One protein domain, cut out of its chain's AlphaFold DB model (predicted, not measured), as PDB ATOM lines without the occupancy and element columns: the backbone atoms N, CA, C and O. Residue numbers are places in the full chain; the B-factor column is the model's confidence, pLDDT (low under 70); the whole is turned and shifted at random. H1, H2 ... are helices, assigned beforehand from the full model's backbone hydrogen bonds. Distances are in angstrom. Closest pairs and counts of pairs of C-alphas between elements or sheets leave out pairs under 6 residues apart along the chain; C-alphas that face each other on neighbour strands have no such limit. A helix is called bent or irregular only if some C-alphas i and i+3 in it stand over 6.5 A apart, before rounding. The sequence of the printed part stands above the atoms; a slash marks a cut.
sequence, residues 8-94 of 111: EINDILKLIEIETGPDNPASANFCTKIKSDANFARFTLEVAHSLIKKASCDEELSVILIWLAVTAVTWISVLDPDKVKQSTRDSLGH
ATOM      1  N   GLU A   8     -56.971 -35.981 -32.191       89.69
ATOM      2  CA  GLU A   8     -57.565 -37.208 -31.672       89.69
ATOM      3  C   GLU A   8     -56.621 -38.398 -31.890       89.69
ATOM      4  O   GLU A   8     -55.829 -38.444 -32.834       89.69
ATOM      5  N   ILE A   9     -56.725 -39.424 -31.038       87.81
ATOM      6  CA  ILE A   9     -55.897 -40.643 -31.152       87.81
ATOM      7  C   ILE A   9     -56.046 -41.283 -32.540       87.81
ATOM      8  O   ILE A   9     -55.081 -41.802 -33.098       87.81
ATOM      9  N   ASN A  10     -57.247 -41.219 -33.116       90.19
ATOM     10  CA  ASN A  10     -57.526 -41.767 -34.437       90.19
ATOM     11  C   ASN A  10     -56.707 -41.092 -35.549       90.19
ATOM     12  O   ASN A  10     -56.345 -41.748 -36.521       90.19
ATOM     13  N   ASP A  11     -56.382 -39.807 -35.412       89.94
ATOM     14  CA  ASP A  11     -55.565 -39.105 -36.404       89.94
ATOM     15  C   ASP A  11     -54.109 -39.576 -36.343       89.94
ATOM     16  O   ASP A  11     -53.494 -39.818 -37.378       89.94
ATOM     17  N   ILE A  12     -53.594 -39.839 -35.138       88.62
ATOM     18  CA  ILE A  12     -52.266 -40.440 -34.937       88.62
ATOM     19  C   ILE A  12     -52.212 -41.850 -35.540       88.62
ATOM     20  O   ILE A  12     -51.239 -42.202 -36.207       88.62
ATOM     21  N   LEU A  13     -53.261 -42.655 -35.343       89.19
ATOM     22  CA  LEU A  13     -53.333 -44.003 -35.913       89.19
ATOM     23  C   LEU A  13     -53.313 -43.981 -37.446       89.19
ATOM     24  O   LEU A  13     -52.589 -44.777 -38.039       89.19
ATOM     25  N   LYS A  14     -54.019 -43.039 -38.086       89.94
ATOM     26  CA  LYS A  14     -53.971 -42.861 -39.550       89.94
ATOM     27  C   LYS A  14     -52.572 -42.493 -40.047       89.94
ATOM     28  O   LYS A  14     -52.145 -43.002 -41.075       89.94
ATOM     29  N   LEU A  15     -51.847 -41.632 -39.326       87.56
ATOM     30  CA  LEU A  15     -50.465 -41.277 -39.683       87.56
ATOM     31  C   LEU A  15     -49.543 -42.501 -39.639       87.56
ATOM     32  O   LEU A  15     -48.735 -42.705 -40.541       87.56
ATOM     33  N   ILE A  16     -49.699 -43.348 -38.621       87.50
ATOM     34  CA  ILE A  16     -48.952 -44.607 -38.520       87.50
ATOM     35  C   ILE A  16     -49.336 -45.562 -39.656       87.50
ATOM     36  O   ILE A  16     -48.462 -46.204 -40.237       87.50
ATOM     37  N   GLU A  17     -50.624 -45.669 -39.983       86.12
ATOM     38  CA  GLU A  17     -51.128 -46.530 -41.059       86.12
ATOM     39  C   GLU A  17     -50.558 -46.138 -42.430       86.12
ATOM     40  O   GLU A  17     -50.111 -47.013 -43.167       86.12
ATOM     41  N   ILE A  18     -50.477 -44.839 -42.739       84.44
ATOM     42  CA  ILE A  18     -49.858 -44.334 -43.979       84.44
ATOM     43  C   ILE A  18     -48.407 -44.819 -44.113       84.44
ATOM     44  O   ILE A  18     -47.987 -45.270 -45.177       84.44
ATOM     45  N   GLU A  19     -47.642 -44.763 -43.025       79.62
ATOM     46  CA  GLU A  19     -46.219 -45.111 -43.027       79.62
ATOM     47  C   GLU A  19     -45.961 -46.625 -42.953       79.62
ATOM     48  O   GLU A  19     -44.933 -47.112 -43.427       79.62
ATOM     49  N   THR A  20     -46.877 -47.391 -42.361       77.81
ATOM     50  CA  THR A  20     -46.762 -48.856 -42.208       77.81
ATOM     51  C   THR A  20     -47.481 -49.649 -43.295       77.81
ATOM     52  O   THR A  20     -47.305 -50.865 -43.382       77.81
ATOM     53  N   GLY A  21     -48.282 -48.978 -44.119       75.31
ATOM     54  CA  GLY A  21     -49.096 -49.597 -45.148       75.31
ATOM     55  C   GLY A  21     -48.281 -50.292 -46.248       75.31
ATOM     56  O   GLY A  21     -47.107 -49.979 -46.472       75.31
ATOM     57  N   PRO A  22     -48.909 -51.226 -46.985       68.56
ATOM     58  CA  PRO A  22     -48.265 -51.962 -48.078       68.56
ATOM     59  C   PRO A  22     -47.792 -51.053 -49.225       68.56
ATOM     60  O   PRO A  22     -46.912 -51.443 -49.991       68.56
ATOM     61  N   ASP A  23     -48.337 -49.838 -49.309       75.56
ATOM     62  CA  ASP A  23     -48.010 -48.840 -50.324       75.56
ATOM     63  C   ASP A  23     -46.726 -48.046 -50.015       75.56
ATOM     64  O   ASP A  23     -46.324 -47.210 -50.824       75.56
ATOM     65  N   ASN A  24     -46.050 -48.312 -48.883       72.19
ATOM     66  CA  ASN A  24     -44.769 -47.697 -48.521       72.19
ATOM     67  C   ASN A  24     -43.593 -48.699 -48.632       72.19
ATOM     68  O   ASN A  24     -43.275 -49.410 -47.671       72.19
ATOM     69  N   PRO A  25     -42.862 -48.744 -49.767       70.38
ATOM     70  CA  PRO A  25     -41.741 -49.667 -49.968       70.38
ATOM     71  C   PRO A  25     -40.586 -49.464 -48.979       70.38
ATOM     72  O   PRO A  25     -39.830 -50.400 -48.704       70.38
ATOM     73  N   ALA A  26     -40.431 -48.247 -48.442       67.88
ATOM     74  CA  ALA A  26     -39.404 -47.944 -47.451       67.88
ATOM     75  C   ALA A  26     -39.668 -48.691 -46.134       67.88
ATOM     76  O   ALA A  26     -38.723 -49.175 -45.506       67.88
ATOM     77  N   SER A  27     -40.946 -48.858 -45.782       67.75
ATOM     78  CA  SER A  27     -41.395 -49.601 -44.608       67.75
ATOM     79  C   SER A  27     -40.962 -51.063 -44.690       67.75
ATOM     80  O   SER A  27     -40.215 -51.527 -43.836       67.75
ATOM     81  N   ALA A  28     -41.281 -51.762 -45.786       69.56
ATOM     82  CA  ALA A  28     -40.956 -53.181 -45.952       69.56
ATOM     83  C   ALA A  28     -39.451 -53.495 -45.813       69.56
ATOM     84  O   ALA A  28     -39.070 -54.436 -45.115       69.56
ATOM     85  N   ASN A  29     -38.580 -52.689 -46.431       74.56
ATOM     86  CA  ASN A  29     -37.127 -52.865 -46.330       74.56
ATOM     87  C   ASN A  29     -36.617 -52.605 -44.899       74.56
ATOM     88  O   ASN A  29     -35.772 -53.337 -44.372       74.56
ATOM     89  N   PHE A  30     -37.165 -51.582 -44.242       73.88
ATOM     90  CA  PHE A  30     -36.863 -51.264 -42.852       73.88
ATOM     91  C   PHE A  30     -37.304 -52.395 -41.903       73.88
ATOM     92  O   PHE A  30     -36.498 -52.824 -41.072       73.88
ATOM     93  N   CYS A  31     -38.503 -52.967 -42.101       70.31
ATOM     94  CA  CYS A  31     -39.006 -54.147 -41.383       70.31
ATOM     95  C   CYS A  31     -38.017 -55.316 -41.460       70.31
ATOM     96  O   CYS A  31     -37.657 -55.914 -40.443       70.31
ATOM     97  N   THR A  32     -37.576 -55.652 -42.679       76.62
ATOM     98  CA  THR A  32     -36.654 -56.769 -42.909       76.62
ATOM     99  C   THR A  32     -35.341 -56.552 -42.169       76.62
ATOM    100  O   THR A  32     -34.883 -57.453 -41.465       76.62
ATOM    101  N   LYS A  33     -34.760 -55.354 -42.283       80.62
ATOM    102  CA  LYS A  33     -33.438 -55.057 -41.729       80.62
ATOM    103  C   LYS A  33     -33.425 -55.116 -40.206       80.62
ATOM    104  O   LYS A  33     -32.566 -55.781 -39.633       80.62
ATOM    105  N   ILE A  34     -34.417 -54.504 -39.567       76.25
ATOM    106  CA  ILE A  34     -34.631 -54.602 -38.120       76.25
ATOM    107  C   ILE A  34     -34.761 -56.053 -37.667       76.25
ATOM    108  O   ILE A  34     -34.146 -56.440 -36.677       76.25
ATOM    109  N   LYS A  35     -35.576 -56.857 -38.363       75.94
ATOM    110  CA  LYS A  35     -35.836 -58.242 -37.951       75.94
ATOM    111  C   LYS A  35     -34.569 -59.090 -38.017       75.94
ATOM    112  O   LYS A  35     -34.388 -59.989 -37.202       75.94
ATOM    113  N   SER A  36     -33.718 -58.822 -39.004       83.12
ATOM    114  CA  SER A  36     -32.500 -59.592 -39.254       83.12
ATOM    115  C   SER A  36     -31.277 -59.131 -38.457       83.12
ATOM    116  O   SER A  36     -30.322 -59.896 -38.347       83.12
ATOM    117  N   ASP A  37     -31.278 -57.907 -37.920       86.81
ATOM    118  CA  ASP A  37     -30.093 -57.291 -37.320       86.81
ATOM    119  C   ASP A  37     -30.423 -56.579 -35.998       86.81
ATOM    120  O   ASP A  37     -30.904 -55.444 -35.955       86.81
ATOM    121  N   ALA A  38     -30.097 -57.251 -34.892       83.56
ATOM    122  CA  ALA A  38     -30.289 -56.726 -33.544       83.56
ATOM    123  C   ALA A  38     -29.429 -55.482 -33.244       83.56
ATOM    124  O   ALA A  38     -29.837 -54.636 -32.446       83.56
ATOM    125  N   ASN A  39     -28.257 -55.338 -33.878       89.50
ATOM    126  CA  ASN A  39     -27.426 -54.146 -33.708       89.50
ATOM    127  C   ASN A  39     -28.051 -52.957 -34.429       89.50
ATOM    128  O   ASN A  39     -28.086 -51.861 -33.873       89.50
ATOM    129  N   PHE A  40     -28.587 -53.180 -35.631       86.06
ATOM    130  CA  PHE A  40     -29.345 -52.162 -36.352       86.06
ATOM    131  C   PHE A  40     -30.577 -51.729 -35.553       86.06
ATOM    132  O   PHE A  40     -30.768 -50.537 -35.338       86.06
ATOM    133  N   ALA A  41     -31.347 -52.682 -35.022       82.44
ATOM    134  CA  ALA A  41     -32.496 -52.405 -34.164       82.44
ATOM    135  C   ALA A  41     -32.116 -51.553 -32.934       82.44
ATOM    136  O   ALA A  41     -32.764 -50.545 -32.641       82.44
ATOM    137  N   ARG A  42     -31.026 -51.905 -32.235       87.69
ATOM    138  CA  ARG A  42     -30.535 -51.128 -31.085       87.69
ATOM    139  C   ARG A  42     -30.085 -49.723 -31.490       87.69
ATOM    140  O   ARG A  42     -30.458 -48.755 -30.833       87.69
ATOM    141  N   PHE A  43     -29.339 -49.608 -32.587       89.62
ATOM    142  CA  PHE A  43     -28.887 -48.328 -33.131       89.62
ATOM    143  C   PHE A  43     -30.065 -47.400 -33.460       89.62
ATOM    144  O   PHE A  43     -30.047 -46.231 -33.086       89.62
ATOM    145  N   THR A  44     -31.119 -47.922 -34.092       87.38
ATOM    146  CA  THR A  44     -32.343 -47.169 -34.398       87.38
ATOM    147  C   THR A  44     -32.959 -46.551 -33.139       87.38
ATOM    148  O   THR A  44     -33.306 -45.370 -33.148       87.38
ATOM    149  N   LEU A  45     -33.033 -47.301 -32.033       88.56
ATOM    150  CA  LEU A  45     -33.556 -46.799 -30.756       88.56
ATOM    151  C   LEU A  45     -32.633 -45.759 -30.102       88.56
ATOM    152  O   LEU A  45     -33.112 -44.755 -29.571       88.56
ATOM    153  N   GLU A  46     -31.316 -45.968 -30.152       91.62
ATOM    154  CA  GLU A  46     -30.328 -45.012 -29.634       91.62
ATOM    155  C   GLU A  46     -30.407 -43.666 -30.375       91.62
ATOM    156  O   GLU A  46     -30.414 -42.604 -29.742       91.62
ATOM    157  N   VAL A  47     -30.537 -43.704 -31.707       89.56
ATOM    158  CA  VAL A  47     -30.743 -42.515 -32.547       89.56
ATOM    159  C   VAL A  47     -32.044 -41.815 -32.173       89.56
ATOM    160  O   VAL A  47     -32.026 -40.611 -31.920       89.56
ATOM    161  N   ALA A  48     -33.146 -42.558 -32.060       89.56
ATOM    162  CA  ALA A  48     -34.445 -42.004 -31.692       89.56
ATOM    163  C   ALA A  48     -34.394 -41.240 -30.363       89.56
ATOM    164  O   ALA A  48     -34.849 -40.103 -30.261       89.56
ATOM    165  N   HIS A  49     -33.775 -41.848 -29.352       92.44
ATOM    166  CA  HIS A  49     -33.609 -41.243 -28.037       92.44
ATOM    167  C   HIS A  49     -32.743 -39.975 -28.087       92.44
ATOM    168  O   HIS A  49     -33.035 -39.002 -27.390       92.44
ATOM    169  N   SER A  50     -31.696 -39.954 -28.920       94.25
ATOM    170  CA  SER A  50     -30.891 -38.748 -29.136       94.25
ATOM    171  C   SER A  50     -31.692 -37.633 -29.810       94.25
ATOM    172  O   SER A  50     -31.583 -36.484 -29.389       94.25
ATOM    173  N   LEU A  51     -32.498 -37.969 -30.820       92.00
ATOM    174  CA  LEU A  51     -33.325 -37.014 -31.557       92.00
ATOM    175  C   LEU A  51     -34.425 -36.423 -30.671       92.00
ATOM    176  O   LEU A  51     -34.543 -35.206 -30.614       92.00
ATOM    177  N   ILE A  52     -35.137 -37.245 -29.889       93.75
ATOM    178  CA  ILE A  52     -36.137 -36.762 -28.918       93.75
ATOM    179  C   ILE A  52     -35.524 -35.721 -27.976       93.75
ATOM    180  O   ILE A  52     -36.113 -34.675 -27.735       93.75
ATOM    181  N   LYS A  53     -34.325 -35.993 -27.449       94.25
ATOM    182  CA  LYS A  53     -33.639 -35.071 -26.531       94.25
ATOM    183  C   LYS A  53     -33.219 -33.754 -27.177       94.25
ATOM    184  O   LYS A  53     -33.003 -32.786 -26.456       94.25
ATOM    185  N   LYS A  54     -33.010 -33.750 -28.492       94.38
ATOM    186  CA  LYS A  54     -32.538 -32.589 -29.254       94.38
ATOM    187  C   LYS A  54     -33.668 -31.793 -29.892       94.38
ATOM    188  O   LYS A  54     -33.395 -30.680 -30.330       94.38
ATOM    189  N   ALA A  55     -34.880 -32.347 -29.934       95.38
ATOM    190  CA  ALA A  55     -36.028 -31.702 -30.545       95.38
ATOM    191  C   ALA A  55     -36.240 -30.307 -29.946       95.38
ATOM    192  O   ALA A  55     -36.301 -30.129 -28.728       95.38
ATOM    193  N   SER A  56     -36.306 -29.318 -30.829       94.75
ATOM    194  CA  SER A  56     -36.341 -27.898 -30.475       94.75
ATOM    195  C   SER A  56     -37.757 -27.319 -30.442       94.75
ATOM    196  O   SER A  56     -37.974 -26.250 -29.870       94.75
ATOM    197  N   CYS A  57     -38.723 -28.030 -31.028       94.75
ATOM    198  CA  CYS A  57     -40.133 -27.663 -31.071       94.75
ATOM    199  C   CYS A  57     -41.045 -28.900 -31.141       94.75
ATOM    200  O   CYS A  57     -40.594 -30.014 -31.429       94.75
ATOM    201  N   ASP A  58     -42.343 -28.687 -30.909       93.19
ATOM    202  CA  ASP A  58     -43.358 -29.749 -30.922       93.19
ATOM    203  C   ASP A  58     -43.499 -30.414 -32.296       93.19
ATOM    204  O   ASP A  58     -43.736 -31.617 -32.373       93.19
ATOM    205  N   GLU A  59     -43.308 -29.661 -33.384       90.62
ATOM    206  CA  GLU A  59     -43.349 -30.193 -34.750       90.62
ATOM    207  C   GLU A  59     -42.246 -31.239 -34.965       90.62
ATOM    208  O   GLU A  59     -42.536 -32.382 -35.320       90.62
ATOM    209  N   GLU A  60     -40.994 -30.890 -34.657       91.50
ATOM    210  CA  GLU A  60     -39.849 -31.801 -34.761       91.50
ATOM    211  C   GLU A  60     -40.042 -33.037 -33.873       91.50
ATOM    212  O   GLU A  60     -39.868 -34.173 -34.323       91.50
ATOM    213  N   LEU A  61     -40.470 -32.824 -32.624       93.62
ATOM    214  CA  LEU A  61     -40.743 -33.910 -31.692       93.62
ATOM    215  C   LEU A  61     -41.846 -34.839 -32.218       93.62
ATOM    216  O   LEU A  61     -41.699 -36.059 -32.141       93.62
ATOM    217  N   SER A  62     -42.925 -34.289 -32.781       90.75
ATOM    218  CA  SER A  62     -44.047 -35.073 -33.304       90.75
ATOM    219  C   SER A  62     -43.617 -36.004 -34.438       90.75
ATOM    220  O   SER A  62     -43.951 -37.186 -34.410       90.75
ATOM    221  N   VAL A  63     -42.790 -35.521 -35.371       87.75
ATOM    222  CA  VAL A  63     -42.257 -36.326 -36.480       87.75
ATOM    223  C   VAL A  63     -41.408 -37.483 -35.952       87.75
ATOM    224  O   VAL A  63     -41.575 -38.626 -36.381       87.75
ATOM    225  N   ILE A  64     -40.536 -37.218 -34.973       90.88
ATOM    226  CA  ILE A  64     -39.684 -38.249 -34.363       90.88
ATOM    227  C   ILE A  64     -40.533 -39.308 -33.641       90.88
ATOM    228  O   ILE A  64     -40.254 -40.505 -33.746       90.88
ATOM    229  N   LEU A  65     -41.574 -38.884 -32.920       91.56
ATOM    230  CA  LEU A  65     -42.473 -39.788 -32.199       91.56
ATOM    231  C   LEU A  65     -43.336 -40.630 -33.143       91.56
ATOM    232  O   LEU A  65     -43.511 -41.821 -32.886       91.56
ATOM    233  N   ILE A  66     -43.828 -40.057 -34.245       89.25
ATOM    234  CA  ILE A  66     -44.551 -40.804 -35.285       89.25
ATOM    235  C   ILE A  66     -43.632 -41.866 -35.885       89.25
ATOM    236  O   ILE A  66     -44.004 -43.036 -35.935       89.25
ATOM    237  N   TRP A  67     -42.401 -41.501 -36.257       85.88
ATOM    238  CA  TRP A  67     -41.430 -42.460 -36.786       85.88
ATOM    239  C   TRP A  67     -41.111 -43.590 -35.791       85.88
ATOM    240  O   TRP A  67     -41.007 -44.758 -36.172       85.88
ATOM    241  N   LEU A  68     -41.017 -43.275 -34.497       88.69
ATOM    242  CA  LEU A  68     -40.867 -44.278 -33.440       88.69
ATOM    243  C   LEU A  68     -42.083 -45.198 -33.316       88.69
ATOM    244  O   LEU A  68     -41.913 -46.408 -33.170       88.69
ATOM    245  N   ALA A  69     -43.294 -44.649 -33.386       89.62
ATOM    246  CA  ALA A  69     -44.523 -45.432 -33.335       89.62
ATOM    247  C   ALA A  69     -44.626 -46.380 -34.542       89.62
ATOM    248  O   ALA A  69     -44.888 -47.569 -34.367       89.62
ATOM    249  N   VAL A  70     -44.317 -45.888 -35.744       84.56
ATOM    250  CA  VAL A  70     -44.212 -46.679 -36.982       84.56
ATOM    251  C   VAL A  70     -43.188 -47.798 -36.834       84.56
ATOM    252  O   VAL A  70     -43.473 -48.951 -37.163       84.56
ATOM    253  N   THR A  71     -42.013 -47.482 -36.285       82.88
ATOM    254  CA  THR A  71     -40.955 -48.460 -36.005       82.88
ATOM    255  C   THR A  71     -41.455 -49.539 -35.044       82.88
ATOM    256  O   THR A  71     -41.324 -50.724 -35.332       82.88
ATOM    257  N   ALA A  72     -42.092 -49.162 -33.935       87.44
ATOM    258  CA  ALA A  72     -42.617 -50.113 -32.958       87.44
ATOM    259  C   ALA A  72     -43.711 -51.020 -33.550       87.44
ATOM    260  O   ALA A  72     -43.654 -52.239 -33.384       87.44
ATOM    261  N   VAL A  73     -44.675 -50.451 -34.282       87.19
ATOM    262  CA  VAL A  73     -45.749 -51.208 -34.950       87.19
ATOM    263  C   VAL A  73     -45.173 -52.197 -35.958       87.19
ATOM    264  O   VAL A  73     -45.552 -53.367 -35.969       87.19
ATOM    265  N   THR A  74     -44.189 -51.756 -36.737       79.81
ATOM    266  CA  THR A  74     -43.433 -52.591 -37.673       79.81
ATOM    267  C   THR A  74     -42.741 -53.769 -36.980       79.81
ATOM    268  O   THR A  74     -42.748 -54.890 -37.484       79.81
ATOM    269  N   TRP A  75     -42.131 -53.550 -35.816       82.44
ATOM    270  CA  TRP A  75     -41.446 -54.626 -35.096       82.44
ATOM    271  C   TRP A  75     -42.442 -55.643 -34.564       82.44
ATOM    272  O   TRP A  75     -42.211 -56.843 -34.673       82.44
ATOM    273  N   ILE A  76     -43.559 -55.167 -34.016       86.88
ATOM    274  CA  ILE A  76     -44.617 -56.026 -33.487       86.88
ATOM    275  C   ILE A  76     -45.247 -56.859 -34.611       86.88
ATOM    276  O   ILE A  76     -45.499 -58.045 -34.403       86.88
ATOM    277  N   SER A  77     -45.456 -56.284 -35.801       82.81
ATOM    278  CA  SER A  77     -46.135 -56.959 -36.919       82.81
ATOM    279  C   SER A  77     -45.378 -58.171 -37.467       82.81
ATOM    280  O   SER A  77     -45.989 -59.066 -38.050       82.81
ATOM    281  N   VAL A  78     -44.058 -58.240 -37.261       79.31
ATOM    282  CA  VAL A  78     -43.226 -59.357 -37.731       79.31
ATOM    283  C   VAL A  78     -42.971 -60.440 -36.679       79.31
ATOM    284  O   VAL A  78     -42.285 -61.428 -36.992       79.31
ATOM    285  N   LEU A  79     -43.473 -60.255 -35.452       84.69
ATOM    286  CA  LEU A  79     -43.435 -61.251 -34.381       84.69
ATOM    287  C   LEU A  79     -44.506 -62.326 -34.586       84.69
ATOM    288  O   LEU A  79     -45.440 -62.172 -35.367       84.69
ATOM    289  N   ASP A  80     -44.366 -63.427 -33.849       88.69
ATOM    290  CA  ASP A  80     -45.392 -64.466 -33.765       88.69
ATOM    291  C   ASP A  80     -46.687 -63.876 -33.161       88.69
ATOM    292  O   ASP A  80     -46.678 -63.477 -31.987       88.69
ATOM    293  N   PRO A  81     -47.798 -63.824 -33.924       90.56
ATOM    294  CA  PRO A  81     -49.034 -63.196 -33.471       90.56
ATOM    295  C   PRO A  81     -49.598 -63.815 -32.192       90.56
ATOM    296  O   PRO A  81     -50.173 -63.103 -31.368       90.56
ATOM    297  N   ASP A  82     -49.442 -65.124 -31.991       93.12
ATOM    298  CA  ASP A  82     -50.014 -65.796 -30.826       93.12
ATOM    299  C   ASP A  82     -49.196 -65.515 -29.567       93.12
ATOM    300  O   ASP A  82     -49.770 -65.301 -28.496       93.12
ATOM    301  N   LYS A  83     -47.871 -65.374 -29.706       93.44
ATOM    302  CA  LYS A  83     -47.013 -64.896 -28.613       93.44
ATOM    303  C   LYS A  83     -47.301 -63.445 -28.246       93.44
ATOM    304  O   LYS A  83     -47.350 -63.135 -27.058       93.44
ATOM    305  N   VAL A  84     -47.540 -62.569 -29.224       92.06
ATOM    306  CA  VAL A  84     -47.910 -61.163 -28.963       92.06
ATOM    307  C   VAL A  84     -49.233 -61.084 -28.198       92.06
ATOM    308  O   VAL A  84     -49.312 -60.404 -27.170       92.06
ATOM    309  N   LYS A  85     -50.262 -61.819 -28.643       93.31
ATOM    310  CA  LYS A  85     -51.560 -61.887 -27.950       93.31
ATOM    311  C   LYS A  85     -51.410 -62.423 -26.529       93.31
ATOM    312  O   LYS A  85     -51.979 -61.845 -25.606       93.31
ATOM    313  N   GLN A  86     -50.651 -63.509 -26.353       92.81
ATOM    314  CA  GLN A  86     -50.411 -64.117 -25.045       92.81
ATOM    315  C   GLN A  86     -49.699 -63.139 -24.108       92.81
ATOM    316  O   GLN A  86     -50.229 -62.833 -23.047       92.81
ATOM    317  N   SER A  87     -48.581 -62.554 -24.545       92.75
ATOM    318  CA  SER A  87     -47.835 -61.566 -23.759       92.75
ATOM    319  C   SER A  87     -48.697 -60.360 -23.379       92.75
ATOM    320  O   SER A  87     -48.580 -59.841 -22.268       92.75
ATOM    321  N   THR A  88     -49.574 -59.909 -24.282       92.94
ATOM    322  CA  THR A  88     -50.475 -58.779 -24.021       92.94
ATOM    323  C   THR A  88     -51.567 -59.154 -23.020       92.94
ATOM    324  O   THR A  88     -51.874 -58.356 -22.138       92.94
ATOM    325  N   ARG A  89     -52.143 -60.363 -23.105       93.06
ATOM    326  CA  ARG A  89     -53.060 -60.883 -22.075       93.06
ATOM    327  C   ARG A  89     -52.379 -60.974 -20.714       93.06
ATOM    328  O   ARG A  89     -52.952 -60.501 -19.741       93.06
ATOM    329  N   ASP A  90     -51.169 -61.518 -20.661       93.81
ATOM    330  CA  ASP A  90     -50.433 -61.696 -19.406       93.81
ATOM    331  C   ASP A  90     -50.084 -60.349 -18.757       93.81
ATOM    332  O   ASP A  90     -50.144 -60.214 -17.538       93.81
ATOM    333  N   SER A  91     -49.783 -59.329 -19.568       92.81
ATOM    334  CA  SER A  91     -49.385 -58.001 -19.077       92.81
ATOM    335  C   SER A  91     -50.569 -57.089 -18.741       92.81
ATOM    336  O   SER A  91     -50.508 -56.338 -17.772       92.81
ATOM    337  N   LEU A  92     -51.639 -57.112 -19.549       92.31
ATOM    338  CA  LEU A  92     -52.779 -56.188 -19.424       92.31
ATOM    339  C   LEU A  92     -54.017 -56.824 -18.777       92.31
ATOM    340  O   LEU A  92     -54.973 -56.119 -18.446       92.31
ATOM    341  N   GLY A  93     -54.037 -58.148 -18.606       90.88
ATOM    342  CA  GLY A  93     -55.173 -58.884 -18.061       90.88
ATOM    343  C   GLY A  93     -56.468 -58.558 -18.805       90.88
ATOM    344  O   GLY A  93     -56.559 -58.702 -20.023       90.88
ATOM    345  N   HIS A  94     -57.465 -58.066 -18.066       90.62
ATOM    346  CA  HIS A  94     -58.793 -57.713 -18.580       90.62
ATOM    347  C   HIS A  94     -58.812 -56.516 -19.548       90.62
ATOM    348  O   HIS A  94     -59.793 -56.350 -20.272       90.62
TER     349      HIS A  94
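What this domain is: This is residues 8 to 94 of the 111 residues of an uncharacterized protein of Leptospira interrogans serovar Pyrogenes str. 200701872 (UniProt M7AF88). One long helix, H4, runs through the middle; H3 folds against it as a hairpin partner, while H1 crosses it steeply and H2 passes across its later part, so that H1, H2 and H3 wrap round it as three sides of a loose U. H5 follows beyond the far end of H4, and its residues 85 to 94 stick out as a free arm. The printed part has 87 residues, with five named helices in the order H1, H2, H3, H4, H5 and no named strand; the class is all helix. The whole is only just compact, close to loose, with a radius of gyration of the C-alphas of 14.4 A and spans of 40 by 33 by 28 A.

Where its parts are: The longest helix, H4, has residues 58 to 77 and measures 28.0 A from C-alpha 58 at (-43.358, -29.749, -30.922) to C-alpha 77 at (-46.135, -56.959, -36.919). Before it comes H3, residues 38 to 54, 24.6 A long. H2 is residues 25 to 36, 17.3 A, and H1 is residues 9 to 20, 16.5 A, beginning with C-alpha 9 at (-55.897, -40.643, -31.152). H5, residues 81 to 94, measures 18.6 A and is irregular: C-alphas 91 and 94 are 9.4 A apart.

How they stand to each other: H4 is the hub and touches three helices. H3 and H4 form a helical hairpin at a shallow tilt of 20 degrees, opposite ways; residues 48 to 52 of H3 touch residues 61 to 68 of H4, and the closest C-alphas, of Ile 52 and Leu 61, are 6.1 A apart. H1 touches residues 66 to 74 of H4 at a steep tilt of 64 degrees, the same way, with the C-alphas of Ile 16 and Val 70 closest at 5.4 A. H2 touches residues 74 to 75 of H4 at a steep tilt of 61 degrees, the same way; the closest C-alphas are those of Cys 31 and Thr 74, 6.0 A. H2 and H3 touch only at the corner by their link, with the C-alphas of Ile 34 and Ala 41 closest at 5.0 A. H1 and H2 are close but not clearly touching, about perpendicular at 83 degrees, and their closest C-alphas, of Thr 20 and Ser 27, are 5.9 A apart. H5 is close to H4 but not clearly touching, with the C-alphas of Ile 76 and Val 84 closest at 7.6 A; it is apart from H1, H2 and H3. H1 and H3 are apart too. Every O i to N i+4 pair is within hydrogen-bond range in H1, H2, H3 and H4, and 9 of 10 are in H5.

The domain as a whole: The C-alphas farthest apart, of Ser 56 and Asp 82, are 40.3 A from each other. The printed part has no cut, and its four links are tight. The mean pLDDT of the printed part is 86.3; residue 22 and residues 26 to 28 are under 70.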